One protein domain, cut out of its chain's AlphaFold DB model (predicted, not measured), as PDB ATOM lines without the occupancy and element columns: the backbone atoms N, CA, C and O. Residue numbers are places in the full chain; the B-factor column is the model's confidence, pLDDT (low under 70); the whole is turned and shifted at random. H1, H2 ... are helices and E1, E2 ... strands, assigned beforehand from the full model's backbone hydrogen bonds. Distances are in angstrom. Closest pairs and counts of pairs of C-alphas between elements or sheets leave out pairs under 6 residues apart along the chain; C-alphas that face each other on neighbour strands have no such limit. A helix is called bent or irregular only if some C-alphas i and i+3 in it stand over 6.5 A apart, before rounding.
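AT A GLANCE: This is residues 236 to 327 of the 459 residues of an uncharacterized protein of Thiothrix unzii (UniProt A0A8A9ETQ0). Three helices, H2, H3 and H4, stand in a triangle at steep tilts with few close contacts, and the hairpin of E2 and E3 sits at one end, near H3 and H4. The irregular H1 and the strand E1 lie farthest out. The printed part has 92 residues, in the order H1 E1 H2 H3 H4 E2 E3, class mixed; it is compact, with a radius of gyration of the C-alphas of 12.4 A and spans of 34 by 25 by 21 A.

HOW THE PARTS SIT: H1, residues 237 to 241, is close to but not clearly touching H2, residues 258 to 271, the closest C-alphas being those of Phe 239 and Ile 262, 7.9 A apart. E1, residues 249 to 252, pairs with no named strand. H2 touches H3, residues 280 to 289, with residues 264 to 268 alone, at a steep tilt of 58 degrees, opposite ways; the closest C-alphas are those of Ala 264 and Asn 287, 6.5 A. H3 and H4, residues 297 to 305, only just touch, with 3 pairs of C-alphas within 8 A, the closest those of Val 284 and Lys 297, 6.8 A. The hairpin of E2, residues 310 to 314, and E3, residues 319 to 322, is antiparallel at 148 degrees; N 311 and O 321 are 2.8 A apart, within hydrogen-bond range. Residues 278 to 279 pair antiparallel with residues 319 to 320 of E3. Every O i to N i+4 pair is within hydrogen-bond range in H2, H3 and H4; in H1 0 of 1 is, and 0 of 2 O i to N i+3 pairs.

IN THESE COORDINATES: H1 begins at C-alpha 237 (15.721, 30.728, -38.862) and is irregular, C-alphas 237 and 240 being 7.2 A apart. H2 measures 20.2 A, H3 14.2 A, H4 12.4 A and E2 12.3 A. E3 ends at C-alpha 322 (21.757, 17.528, -54.803).

THE WHOLE: The C-alphas of Asn 254 and Ile 324, the two farthest apart, are 36.9 A apart. The printed part has no cut, and no link is long. The mean pLDDT of the printed part is 79.5; residues 237 to 247 and residue 293 are under 70.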
ATOM      1  N   SER A 236      19.826  32.538 -36.900       71.12
ATOM      2  CA  SER A 236      18.384  32.794 -36.931       71.12
ATOM      3  C   SER A 236      17.696  32.105 -38.120       71.12
ATOM      4  O   SER A 236      18.172  32.182 -39.250       71.12
ATOM      5  N   ASN A 237      16.526  31.490 -37.881       56.25
ATOM      6  CA  ASN A 237      15.721  30.728 -38.862       56.25
ATOM      7  C   ASN A 237      15.228  31.541 -40.083       56.25
ATOM      8  O   ASN A 237      14.506  31.016 -40.924       56.25
ATOM      9  N   SER A 238      15.611  32.811 -40.226       48.34
ATOM     10  CA  SER A 238      15.266  33.647 -41.380       48.34
ATOM     11  C   SER A 238      15.937  33.209 -42.695       48.34
ATOM     12  O   SER A 238      15.741  33.861 -43.715       48.34
ATOM     13  N   PHE A 239      16.709  32.114 -42.716       49.84
ATOM     14  CA  PHE A 239      17.403  31.614 -43.912       49.84
ATOM     15  C   PHE A 239      16.604  30.654 -44.796       49.84
ATOM     16  O   PHE A 239      17.180  30.015 -45.669       49.84
ATOM     17  N   SER A 240      15.269  30.697 -44.741       48.56
ATOM     18  CA  SER A 240      14.452  30.296 -45.904       48.56
ATOM     19  C   SER A 240      14.766  31.124 -47.169       48.56
ATOM     20  O   SER A 240      14.281  30.812 -48.250       48.56
ATOM     21  N   ILE A 241      15.587  32.178 -47.048       44.91
ATOM     22  CA  ILE A 241      16.120  32.991 -48.151       44.91
ATOM     23  C   ILE A 241      17.025  32.167 -49.091       44.91
ATOM     24  O   ILE A 241      17.176  32.523 -50.260       44.91
ATOM     25  N   THR A 242      17.605  31.053 -48.636       50.19
ATOM     26  CA  THR A 242      18.366  30.143 -49.501       50.19
ATOM     27  C   THR A 242      17.545  28.902 -49.827       50.19
ATOM     28  O   THR A 242      16.918  28.324 -48.953       50.19
ATOM     29  N   SER A 243      17.591  28.434 -51.078       55.31
ATOM     30  CA  SER A 243      16.943  27.179 -51.504       55.31
ATOM     31  C   SER A 243      17.451  25.924 -50.773       55.31
ATOM     32  O   SER A 243      16.909  24.845 -50.972       55.31
ATOM     33  N   LEU A 244      18.499  26.058 -49.953       59.44
ATOM     34  CA  LEU A 244      18.934  25.053 -48.993       59.44
ATOM     35  C   LEU A 244      18.100  25.208 -47.719       59.44
ATOM     36  O   LEU A 244      18.265  26.178 -46.981       59.44
ATOM     37  N   GLN A 245      17.221  24.243 -47.459       65.12
ATOM     38  CA  GLN A 245      16.659  24.059 -46.126       65.12
ATOM     39  C   GLN A 245      17.778  23.517 -45.234       65.12
ATOM     40  O   GLN A 245      18.234  22.387 -45.425       65.12
ATOM     41  N   LEU A 246      18.266  24.371 -44.340       67.00
ATOM     42  CA  LEU A 246      19.282  24.027 -43.355       67.00
ATOM     43  C   LEU A 246      18.606  23.756 -42.019       67.00
ATOM     44  O   LEU A 246      17.695  24.493 -41.624       67.00
ATOM     45  N   ASP A 247      19.092  22.738 -41.323       69.25
ATOM     46  CA  ASP A 247      18.723  22.493 -39.934       69.25
ATOM     47  C   ASP A 247      19.228  23.622 -39.020       69.25
ATOM     48  O   ASP A 247      19.935  24.544 -39.438       69.25
ATOM     49  N   SER A 248      18.836  23.589 -37.745       81.19
ATOM     50  CA  SER A 248      19.284  24.597 -36.779       81.19
ATOM     51  C   SER A 248      20.810  24.563 -36.639       81.19
ATOM     52  O   SER A 248      21.375  23.560 -36.212       81.19
ATOM     53  N   LEU A 249      21.478  25.667 -36.981       86.00
ATOM     54  CA  LEU A 249      22.937  25.806 -36.932       86.00
ATOM     55  C   LEU A 249      23.371  26.741 -35.801       86.00
ATOM     56  O   LEU A 249      22.723  27.756 -35.536       86.00
ATOM     57  N   TYR A 250      24.519  26.442 -35.202       89.50
ATOM     58  CA  TYR A 250      25.250  27.313 -34.290       89.50
ATOM     59  C   TYR A 250      26.577  27.735 -34.915       89.50
ATOM     60  O   TYR A 250      27.209  26.953 -35.624       89.50
ATOM     61  N   TYR A 251      27.009  28.968 -34.652       91.12
ATOM     62  CA  TYR A 251      28.293  29.472 -35.136       91.12
ATOM     63  C   TYR A 251      29.069  30.247 -34.070       91.12
ATOM     64  O   TYR A 251      28.477  30.913 -33.223       91.12
ATOM     65  N   SER A 252      30.400  30.186 -34.126       91.38
ATOM     66  CA  SER A 252      31.278  30.926 -33.214       91.38
ATOM     67  C   SER A 252      31.313  32.419 -33.566       91.38
ATOM     68  O   SER A 252      31.905  32.810 -34.580       91.38
ATOM     69  N   LYS A 253      30.730  33.272 -32.704       87.50
ATOM     70  CA  LYS A 253      30.637  34.734 -32.919       87.50
ATOM     71  C   LYS A 253      32.007  35.405 -33.038       87.50
ATOM     72  O   LYS A 253      32.144  36.429 -33.703       87.50
ATOM     73  N   ASN A 254      33.016  34.834 -32.384       84.56
ATOM     74  CA  ASN A 254      34.365  35.395 -32.332       84.56
ATOM     75  C   ASN A 254      35.161  35.132 -33.619       84.56
ATOM     76  O   ASN A 254      36.090  35.879 -33.921       84.56
ATOM     77  N   LYS A 255      34.816  34.077 -34.373       86.31
ATOM     78  CA  LYS A 255      35.598  33.605 -35.527       86.31
ATOM     79  C   LYS A 255      34.931  33.919 -36.869       86.31
ATOM     80  O   LYS A 255      35.625  34.268 -37.829       86.31
ATOM     81  N   ILE A 256      33.600  33.829 -36.941       86.62
ATOM     82  CA  ILE A 256      32.830  33.995 -38.181       86.62
ATOM     83  C   ILE A 256      31.651  34.948 -37.974       86.62
ATOM     84  O   ILE A 256      30.982  34.929 -36.945       86.62
ATOM     85  N   SER A 257      31.363  35.767 -38.991       86.00
ATOM     86  CA  SER A 257      30.163  36.601 -39.016       86.00
ATOM     87  C   SER A 257      28.985  35.874 -39.670       86.00
ATOM     88  O   SER A 257      29.146  35.218 -40.702       86.00
ATOM     89  N   ALA A 258      27.767  36.073 -39.153       84.38
ATOM     90  CA  ALA A 258      26.556  35.544 -39.787       84.38
ATOM     91  C   ALA A 258      26.457  35.940 -41.275       84.38
ATOM     92  O   ALA A 258      26.064  35.132 -42.108       84.38
ATOM     93  N   LYS A 259      26.897  37.152 -41.649       83.75
ATOM     94  CA  LYS A 259      26.899  37.626 -43.047       83.75
ATOM     95  C   LYS A 259      27.736  36.747 -43.977       83.75
ATOM     96  O   LYS A 259      27.348  36.554 -45.128       83.75
ATOM     97  N   ASP A 260      28.865  36.233 -43.504       85.19
ATOM     98  CA  ASP A 260      29.744  35.390 -44.315       85.19
ATOM     99  C   ASP A 260      29.170  33.979 -44.479       85.19
ATOM    100  O   ASP A 260      29.207  33.433 -45.582       85.19
ATOM    101  N   ILE A 261      28.522  33.449 -43.436       85.38
ATOM    102  CA  ILE A 261      27.783  32.176 -43.496       85.38
ATOM    103  C   ILE A 261      26.671  32.256 -44.546       85.38
ATOM    104  O   ILE A 261      26.514  31.355 -45.366       85.38
ATOM    105  N   ILE A 262      25.935  33.368 -44.591       82.62
ATOM    106  CA  ILE A 262      24.847  33.586 -45.561       82.62
ATOM    107  C   ILE A 262      25.381  33.649 -46.995       82.62
ATOM    108  O   ILE A 262      24.787  33.106 -47.929       82.62
ATOM    109  N   LYS A 263      26.529  34.300 -47.198       84.44
ATOM    110  CA  LYS A 263      27.183  34.352 -48.513       84.44
ATOM    111  C   LYS A 263      27.659  32.973 -48.963       84.44
ATOM    112  O   LYS A 263      27.508  32.639 -50.134       84.44
ATOM    113  N   ALA A 264      28.208  32.173 -48.053       84.88
ATOM    114  CA  ALA A 264      28.647  30.819 -48.372       84.88
ATOM    115  C   ALA A 264      27.474  29.890 -48.665       84.88
ATOM    116  O   ALA A 264      27.472  29.221 -49.690       84.88
ATOM    117  N   THR A 265      26.444  29.899 -47.823       83.56
ATOM    118  CA  THR A 265      25.236  29.085 -48.023       83.56
ATOM    119  C   THR A 265      24.513  29.447 -49.316       83.56
ATOM    120  O   THR A 265      24.171  28.556 -50.087       83.56
ATOM    121  N   SER A 266      24.353  30.734 -49.636       82.81
ATOM    122  CA  SER A 266      23.766  31.159 -50.918       82.81
ATOM    123  C   SER A 266      24.619  30.768 -52.130       82.81
ATOM    124  O   SER A 266      24.076  30.392 -53.171       82.81
ATOM    125  N   HIS A 267      25.949  30.797 -52.009       83.25
ATOM    126  CA  HIS A 267      26.846  30.316 -53.060       83.25
ATOM    127  C   HIS A 267      26.752  28.800 -53.247       83.25
ATOM    128  O   HIS A 267      26.537  28.337 -54.367       83.25
ATOM    129  N   ILE A 268      26.827  28.034 -52.160       82.81
ATOM    130  CA  ILE A 268      26.662  26.577 -52.166       82.81
ATOM    131  C   ILE A 268      25.297  26.211 -52.770       82.81
ATOM    132  O   ILE A 268      25.234  25.380 -53.671       82.81
ATOM    133  N   ALA A 269      24.224  26.911 -52.388       81.25
ATOM    134  CA  ALA A 269      22.895  26.733 -52.973       81.25
ATOM    135  C   ALA A 269      22.884  26.973 -54.486       81.25
ATOM    136  O   ALA A 269      22.178  26.280 -55.209       81.25
ATOM    137  N   SER A 270      23.640  27.961 -54.974       81.75
ATOM    138  CA  SER A 270      23.711  28.255 -56.408       81.75
ATOM    139  C   SER A 270      24.439  27.172 -57.206       81.75
ATOM    140  O   SER A 270      24.038  26.897 -58.332       81.75
ATOM    141  N   LEU A 271      25.453  26.533 -56.617       79.38
ATOM    142  CA  LEU A 271      26.166  25.415 -57.239       79.38
ATOM    143  C   LEU A 271      25.306  24.151 -57.260       79.38
ATOM    144  O   LEU A 271      25.197  23.489 -58.277       79.38
ATOM    145  N   ILE A 272      24.630  23.871 -56.149       75.50
ATOM    146  CA  ILE A 272      23.870  22.635 -55.918       75.50
ATOM    147  C   ILE A 272      22.475  22.681 -56.575       75.50
ATOM    148  O   ILE A 272      21.674  21.760 -56.462       75.50
ATOM    149  N   LYS A 273      22.126  23.727 -57.328       75.31
ATOM    150  CA  LYS A 273      20.901  23.698 -58.148       75.31
ATOM    151  C   LYS A 273      21.020  22.799 -59.376       75.31
ATOM    152  O   LYS A 273      19.992  22.396 -59.916       75.31
ATOM    153  N   THR A 274      22.236  22.510 -59.822       77.56
ATOM    154  CA  THR A 274      22.484  21.658 -60.985       77.56
ATOM    155  C   THR A 274      22.469  20.179 -60.580       77.56
ATOM    156  O   THR A 274      22.724  19.837 -59.424       77.56
ATOM    157  N   PRO A 275      22.182  19.266 -61.520       79.12
ATOM    158  CA  PRO A 275      22.227  17.830 -61.262       79.12
ATOM    159  C   PRO A 275      23.657  17.258 -61.249       79.12
ATOM    160  O   PRO A 275      23.812  16.037 -61.201       79.12
ATOM    161  N   ASP A 276      24.690  18.099 -61.303       81.56
ATOM    162  CA  ASP A 276      26.082  17.672 -61.421       81.56
ATOM    163  C   ASP A 276      26.661  17.197 -60.083       81.56
ATOM    164  O   ASP A 276      26.137  17.468 -59.001       81.56
ATOM    165  N   LYS A 277      27.764  16.451 -60.171       85.62
ATOM    166  CA  LYS A 277      28.536  16.015 -59.007       85.62
ATOM    167  C   LYS A 277      29.619  17.045 -58.722       85.62
ATOM    168  O   LYS A 277      30.349  17.433 -59.630       85.62
ATOM    169  N   TYR A 278      29.756  17.434 -57.462       85.31
ATOM    170  CA  TYR A 278      30.756  18.400 -57.022       85.31
ATOM    171  C   TYR A 278      31.683  17.771 -55.990       85.31
ATOM    172  O   TYR A 278      31.220  17.211 -54.997       85.31
ATOM    173  N   SER A 279      32.994  17.883 -56.203       89.00
ATOM    174  CA  SER A 279      33.960  17.530 -55.165       89.00
ATOM    175  C   SER A 279      33.987  18.609 -54.081       89.00
ATOM    176  O   SER A 279      33.801  19.801 -54.363       89.00
ATOM    177  N   LEU A 280      34.274  18.226 -52.835       86.62
ATOM    178  CA  LEU A 280      34.473  19.200 -51.759       86.62
ATOM    179  C   LEU A 280      35.565  20.216 -52.103       86.62
ATOM    180  O   LEU A 280      35.436  21.398 -51.783       86.62
ATOM    181  N   PHE A 281      36.621  19.771 -52.788       85.88
ATOM    182  CA  PHE A 281      37.704  20.633 -53.242       85.88
ATOM    183  C   PHE A 281      37.184  21.769 -54.134       85.88
ATOM    184  O   PHE A 281      37.482  22.937 -53.873       85.88
ATOM    185  N   ASP A 282      36.336  21.464 -55.117       86.00
ATOM    186  CA  ASP A 282      35.766  22.467 -56.025       86.00
ATOM    187  C   ASP A 282      34.841  23.448 -55.291       86.00
ATOM    188  O   ASP A 282      34.872  24.665 -55.529       86.00
ATOM    189  N   ILE A 283      34.052  22.947 -54.336       85.56
ATOM    190  CA  ILE A 283      33.181  23.777 -53.493       85.56
ATOM    191  C   ILE A 283      34.023  24.725 -52.629       85.56
ATOM    192  O   ILE A 283      33.722  25.920 -52.535       85.56
ATOM    193  N   VAL A 284      35.116  24.242 -52.035       85.88
ATOM    194  CA  VAL A 284      36.024  25.056 -51.215       85.88
ATOM    195  C   VAL A 284      36.730  26.109 -52.072       85.88
ATOM    196  O   VAL A 284      36.768  27.286 -51.703       85.88
ATOM    197  N   VAL A 285      37.264  25.723 -53.234       84.81
ATOM    198  CA  VAL A 285      37.954  26.638 -54.155       84.81
ATOM    199  C   VAL A 285      37.007  27.727 -54.654       84.81
ATOM    200  O   VAL A 285      37.373  28.905 -54.663       84.81
ATOM    201  N   SER A 286      35.780  27.370 -55.033       83.56
ATOM    202  CA  SER A 286      34.793  28.339 -55.516       83.56
ATOM    203  C   SER A 286      34.357  29.331 -54.427       83.56
ATOM    204  O   SER A 286      34.255  30.527 -54.710       83.56
ATOM    205  N   ASN A 287      34.198  28.880 -53.175       82.69
ATOM    206  CA  ASN A 287      33.941  29.759 -52.027       82.69
ATOM    207  C   ASN A 287      35.114  30.720 -51.768       82.69
ATOM    208  O   ASN A 287      34.911  31.929 -51.625       82.69
ATOM    209  N   LYS A 288      36.356  30.213 -51.781       82.19
ATOM    210  CA  LYS A 288      37.563  31.034 -51.578       82.19
ATOM    211  C   LYS A 288      37.744  32.088 -52.673       82.19
ATOM    212  O   LYS A 288      38.062  33.237 -52.365       82.19
ATOM    213  N   LYS A 289      37.475  31.746 -53.940       81.69
ATOM    214  CA  LYS A 289      37.530  32.696 -55.071       81.69
ATOM    215  C   LYS A 289      36.582  33.888 -54.893       81.69
ATOM    216  O   LYS A 289      36.900  34.988 -55.336       81.69
ATOM    217  N   ARG A 290      35.457  33.708 -54.192       78.38
ATOM    218  CA  ARG A 290      34.497  34.782 -53.882       78.38
ATOM    219  C   ARG A 290      34.895  35.662 -52.690       78.38
ATOM    220  O   ARG A 290      34.109  36.509 -52.276       78.38
ATOM    221  N   LYS A 291      36.113  35.498 -52.155       76.12
ATOM    222  CA  LYS A 291      36.640  36.245 -50.998       76.12
ATOM    223  C   LYS A 291      35.752  36.129 -49.750       76.12
ATOM    224  O   LYS A 291      35.720  37.049 -48.934       76.12
ATOM    225  N   ILE A 292      35.043  35.009 -49.590       74.31
ATOM    226  CA  ILE A 292      34.320  34.707 -48.355       74.31
ATOM    227  C   ILE A 292      35.376  34.290 -47.329       74.31
ATOM    228  O   ILE A 292      36.010  33.243 -47.464       74.31
ATOM    229  N   LYS A 293      35.659  35.178 -46.375       69.81
ATOM    230  CA  LYS A 293      36.743  34.992 -45.405       69.81
ATOM    231  C   LYS A 293      36.304  34.055 -44.274       69.81
ATOM    232  O   LYS A 293      35.122  33.962 -43.968       69.81
ATOM    233  N   ASN A 294      37.286  33.407 -43.648       75.88
ATOM    234  CA  ASN A 294      37.177  32.671 -42.379       75.88
ATOM    235  C   ASN A 294      36.288  31.415 -42.352       75.88
ATOM    236  O   ASN A 294      36.020  30.908 -41.271       75.88
ATOM    237  N   ILE A 295      35.880  30.870 -43.499       82.50
ATOM    238  CA  ILE A 295      35.163  29.587 -43.555       82.50
ATOM    239  C   ILE A 295      36.163  28.462 -43.823       82.50
ATOM    240  O   ILE A 295      36.876  28.468 -44.831       82.50
ATOM    241  N   SER A 296      36.236  27.514 -42.892       85.62
ATOM    242  CA  SER A 296      37.106  26.342 -42.967       85.62
ATOM    243  C   SER A 296      36.515  25.232 -43.848       85.62
ATOM    244  O   SER A 296      35.363  25.292 -44.279       85.62
ATOM    245  N   LYS A 297      37.313  24.190 -44.124       88.19
ATOM    246  CA  LYS A 297      36.838  22.979 -44.815       88.19
ATOM    247  C   LYS A 297      35.684  22.330 -44.038       88.19
ATOM    248  O   LYS A 297      34.651  22.036 -44.633       88.19
ATOM    249  N   ASN A 298      35.847  22.177 -42.724       86.75
ATOM    250  CA  ASN A 298      34.854  21.553 -41.848       86.75
ATOM    251  C   ASN A 298      33.555  22.361 -41.799       86.75
ATOM    252  O   ASN A 298      32.480  21.779 -41.836       86.75
ATOM    253  N   ASP A 299      33.640  23.694 -41.844       87.06
ATOM    254  CA  ASP A 299      32.452  24.554 -41.905       87.06
ATOM    255  C   ASP A 299      31.610  24.273 -43.156       87.06
ATOM    256  O   ASP A 299      30.389  24.200 -43.080       87.06
ATOM    257  N   ILE A 300      32.253  24.075 -44.311       87.06
ATOM    258  CA  ILE A 300      31.551  23.725 -45.554       87.06
ATOM    259  C   ILE A 300      30.929  22.331 -45.443       87.06
ATOM    260  O   ILE A 300      29.781  22.161 -45.843       87.06
ATOM    261  N   ILE A 301      31.650  21.358 -44.878       86.88
ATOM    262  CA  ILE A 301      31.112  20.011 -44.639       86.88
ATOM    263  C   ILE A 301      29.867  20.093 -43.752       86.88
ATOM    264  O   ILE A 301      28.842  19.526 -44.113       86.88
ATOM    265  N   ASN A 302      29.924  20.850 -42.655       86.50
ATOM    266  CA  ASN A 302      28.807  21.001 -41.725       86.50
ATOM    267  C   ASN A 302      27.610  21.709 -42.371       86.50
ATOM    268  O   ASN A 302      26.466  21.334 -42.128       86.50
ATOM    269  N   LEU A 303      27.845  22.692 -43.245       85.75
ATOM    270  CA  LEU A 303      26.774  23.314 -44.030       85.75
ATOM    271  C   LEU A 303      26.126  22.336 -45.020       85.75
ATOM    272  O   LEU A 303      24.916  22.392 -45.225       85.75
ATOM    273  N   LEU A 304      26.914  21.454 -45.642       85.06
ATOM    274  CA  LEU A 304      26.411  20.453 -46.586       85.06
ATOM    275  C   LEU A 304      25.654  19.332 -45.867       85.06
ATOM    276  O   LEU A 304      24.558  18.975 -46.297       85.06
ATOM    277  N   SER A 305      26.197  18.811 -44.766       83.56
ATOM    278  CA  SER A 305      25.580  17.732 -43.985       83.56
ATOM    279  C   SER A 305      24.275  18.162 -43.318       83.56
ATOM    280  O   SER A 305      23.347  17.365 -43.246       83.56
ATOM    281  N   SER A 306      24.173  19.430 -42.910       83.00
ATOM    282  CA  SER A 306      22.952  20.011 -42.328       83.00
ATOM    283  C   SER A 306      21.897  20.378 -43.370       83.00
ATOM    284  O   SER A 306      20.854  20.934 -43.027       83.00
ATOM    285  N   SER A 307      22.183  20.177 -44.659       80.06
ATOM    286  CA  SER A 307      21.249  20.527 -45.720       80.06
ATOM    287  C   SER A 307      20.390  19.332 -46.110       80.06
ATOM    288  O   SER A 307      20.883  18.275 -46.505       80.06
ATOM    289  N   SER A 308      19.070  19.518 -46.086       76.81
ATOM    290  CA  SER A 308      18.136  18.450 -46.460       76.81
ATOM    291  C   SER A 308      18.240  18.072 -47.943       76.81
ATOM    292  O   SER A 308      17.877  16.957 -48.323       76.81
ATOM    293  N   CYS A 309      18.777  18.976 -48.769       75.62
ATOM    294  CA  CYS A 309      18.834  18.877 -50.222       75.62
ATOM    295  C   CYS A 309      20.137  18.322 -50.802       75.62
ATOM    296  O   CYS A 309      20.228  18.232 -52.026       75.62
ATOM    297  N   VAL A 310      21.119  17.946 -49.981       83.56
ATOM    298  CA  VAL A 310      22.400  17.390 -50.444       83.56
ATOM    299  C   VAL A 310      22.549  15.952 -49.971       83.56
ATOM    300  O   VAL A 310      22.169  15.603 -48.856       83.56
ATOM    301  N   GLU A 311      23.096  15.104 -50.833       82.69
ATOM    302  CA  GLU A 311      23.564  13.765 -50.498       82.69
ATOM    303  C   GLU A 311      25.066  13.639 -50.776       82.69
ATOM    304  O   GLU A 311      25.597  14.201 -51.739       82.69
ATOM    305  N   CYS A 312      25.752  12.899 -49.907       83.69
ATOM    306  CA  CYS A 312      27.125  12.464 -50.132       83.69
ATOM    307  C   CYS A 312      27.076  11.148 -50.920       83.69
ATOM    308  O   CYS A 312      26.484  10.178 -50.449       83.69
ATOM    309  N   ILE A 313      27.653  11.126 -52.123       82.50
ATOM    310  CA  ILE A 313      27.692   9.925 -52.974       82.50
ATOM    311  C   ILE A 313      28.807   8.988 -52.517       82.50
ATOM    312  O   ILE A 313      28.633   7.773 -52.486       82.50
ATOM    313  N   ASP A 314      29.970   9.566 -52.230       78.56
ATOM    314  CA  ASP A 314      31.195   8.849 -51.905       78.56
ATOM    315  C   ASP A 314      31.900   9.629 -50.792       78.56
ATOM    316  O   ASP A 314      32.423  10.723 -51.029       78.56
ATOM    317  N   SER A 315      31.842   9.087 -49.574       77.12
ATOM    318  CA  SER A 315      32.446   9.697 -48.387       77.12
ATOM    319  C   SER A 315      33.970   9.749 -48.478       77.12
ATOM    320  O   SER A 315      34.558  10.704 -47.981       77.12
ATOM    321  N   ASP A 316      34.602   8.784 -49.156       78.94
ATOM    322  CA  ASP A 316      36.062   8.725 -49.288       78.94
ATOM    323  C   ASP A 316      36.567   9.771 -50.285       78.94
ATOM    324  O   ASP A 316      37.632  10.363 -50.109       78.94
ATOM    325  N   LYS A 317      35.783  10.027 -51.339       76.50
ATOM    326  CA  LYS A 317      36.105  11.038 -52.359       76.50
ATOM    327  C   LYS A 317      35.501  12.412 -52.076       76.50
ATOM    328  O   LYS A 317      35.721  13.335 -52.861       76.50
ATOM    329  N   GLU A 318      34.739  12.547 -50.990       85.31
ATOM    330  CA  GLU A 318      34.046  13.773 -50.583       85.31
ATOM    331  C   GLU A 318      33.230  14.390 -51.742       85.31
ATOM    332  O   GLU A 318      33.331  15.587 -52.038       85.31
ATOM    333  N   ILE A 319      32.455  13.552 -52.445       86.12
ATOM    334  CA  ILE A 319      31.647  13.966 -53.603       86.12
ATOM    335  C   ILE A 319      30.197  14.177 -53.179       86.12
ATOM    336  O   ILE A 319      29.525  13.258 -52.705       86.12
ATOM    337  N   PHE A 320      29.697  15.377 -53.450       86.25
ATOM    338  CA  PHE A 320      28.349  15.807 -53.119       86.25
ATOM    339  C   PHE A 320      27.503  15.993 -54.375       86.25
ATOM    340  O   PHE A 320      27.981  16.437 -55.422       86.25
ATOM    341  N   GLN A 321      26.221  15.679 -54.252       85.88
ATOM    342  CA  GLN A 321      25.213  15.946 -55.269       85.88
ATOM    343  C   GLN A 321      23.922  16.372 -54.577       85.88
ATOM    344  O   GLN A 321      23.640  15.997 -53.441       85.88
ATOM    345  N   THR A 322      23.114  17.175 -55.250       84.56
ATOM    346  CA  THR A 322      21.757  17.528 -54.803       84.56
ATOM    347  C   THR A 322      20.923  16.263 -54.648       84.56
ATOM    348  O   THR A 322      21.235  15.279 -55.294       84.56
ATOM    349  N   LYS A 323      19.825  16.233 -53.895       82.06
ATOM    350  CA  LYS A 323      18.827  15.140 -53.931       82.06
ATOM    351  C   LYS A 323      17.803  15.352 -55.045       82.06
ATOM    352  O   LYS A 323      17.559  16.485 -55.451       82.06
ATOM    353  N   ILE A 324      17.206  14.274 -55.563       77.88
ATOM    354  CA  ILE A 324      16.352  14.342 -56.772       77.88
ATOM    355  C   ILE A 324      15.121  15.218 -56.525       77.88
ATOM    356  O   ILE A 324      14.791  16.061 -57.356       77.88
ATOM    357  N   HIS A 325      14.510  15.086 -55.347       76.56
ATOM    358  CA  HIS A 325      13.346  15.877 -54.942       76.56
ATOM    359  C   HIS A 325      13.649  17.379 -54.768       76.56
ATOM    360  O   HIS A 325      12.730  18.191 -54.796       76.56
ATOM    361  N   CYS A 326      14.921  17.769 -54.602       76.19
ATOM    362  CA  CYS A 326      15.329  19.175 -54.488       76.19
ATOM    363  C   CYS A 326      15.724  19.812 -55.829       76.19
ATOM    364  O   CYS A 326      15.996  21.013 -55.879       76.19
ATOM    365  N   LEU A 327      15.760  19.043 -56.923       81.06
ATOM    366  CA  LEU A 327      16.008  19.594 -58.253       81.06
ATOM    367  C   LEU A 327      14.777  20.364 -58.742       81.06
ATOM    368  O   LEU A 327      13.650  19.868 -58.699       81.06
TER     369      LEU A 327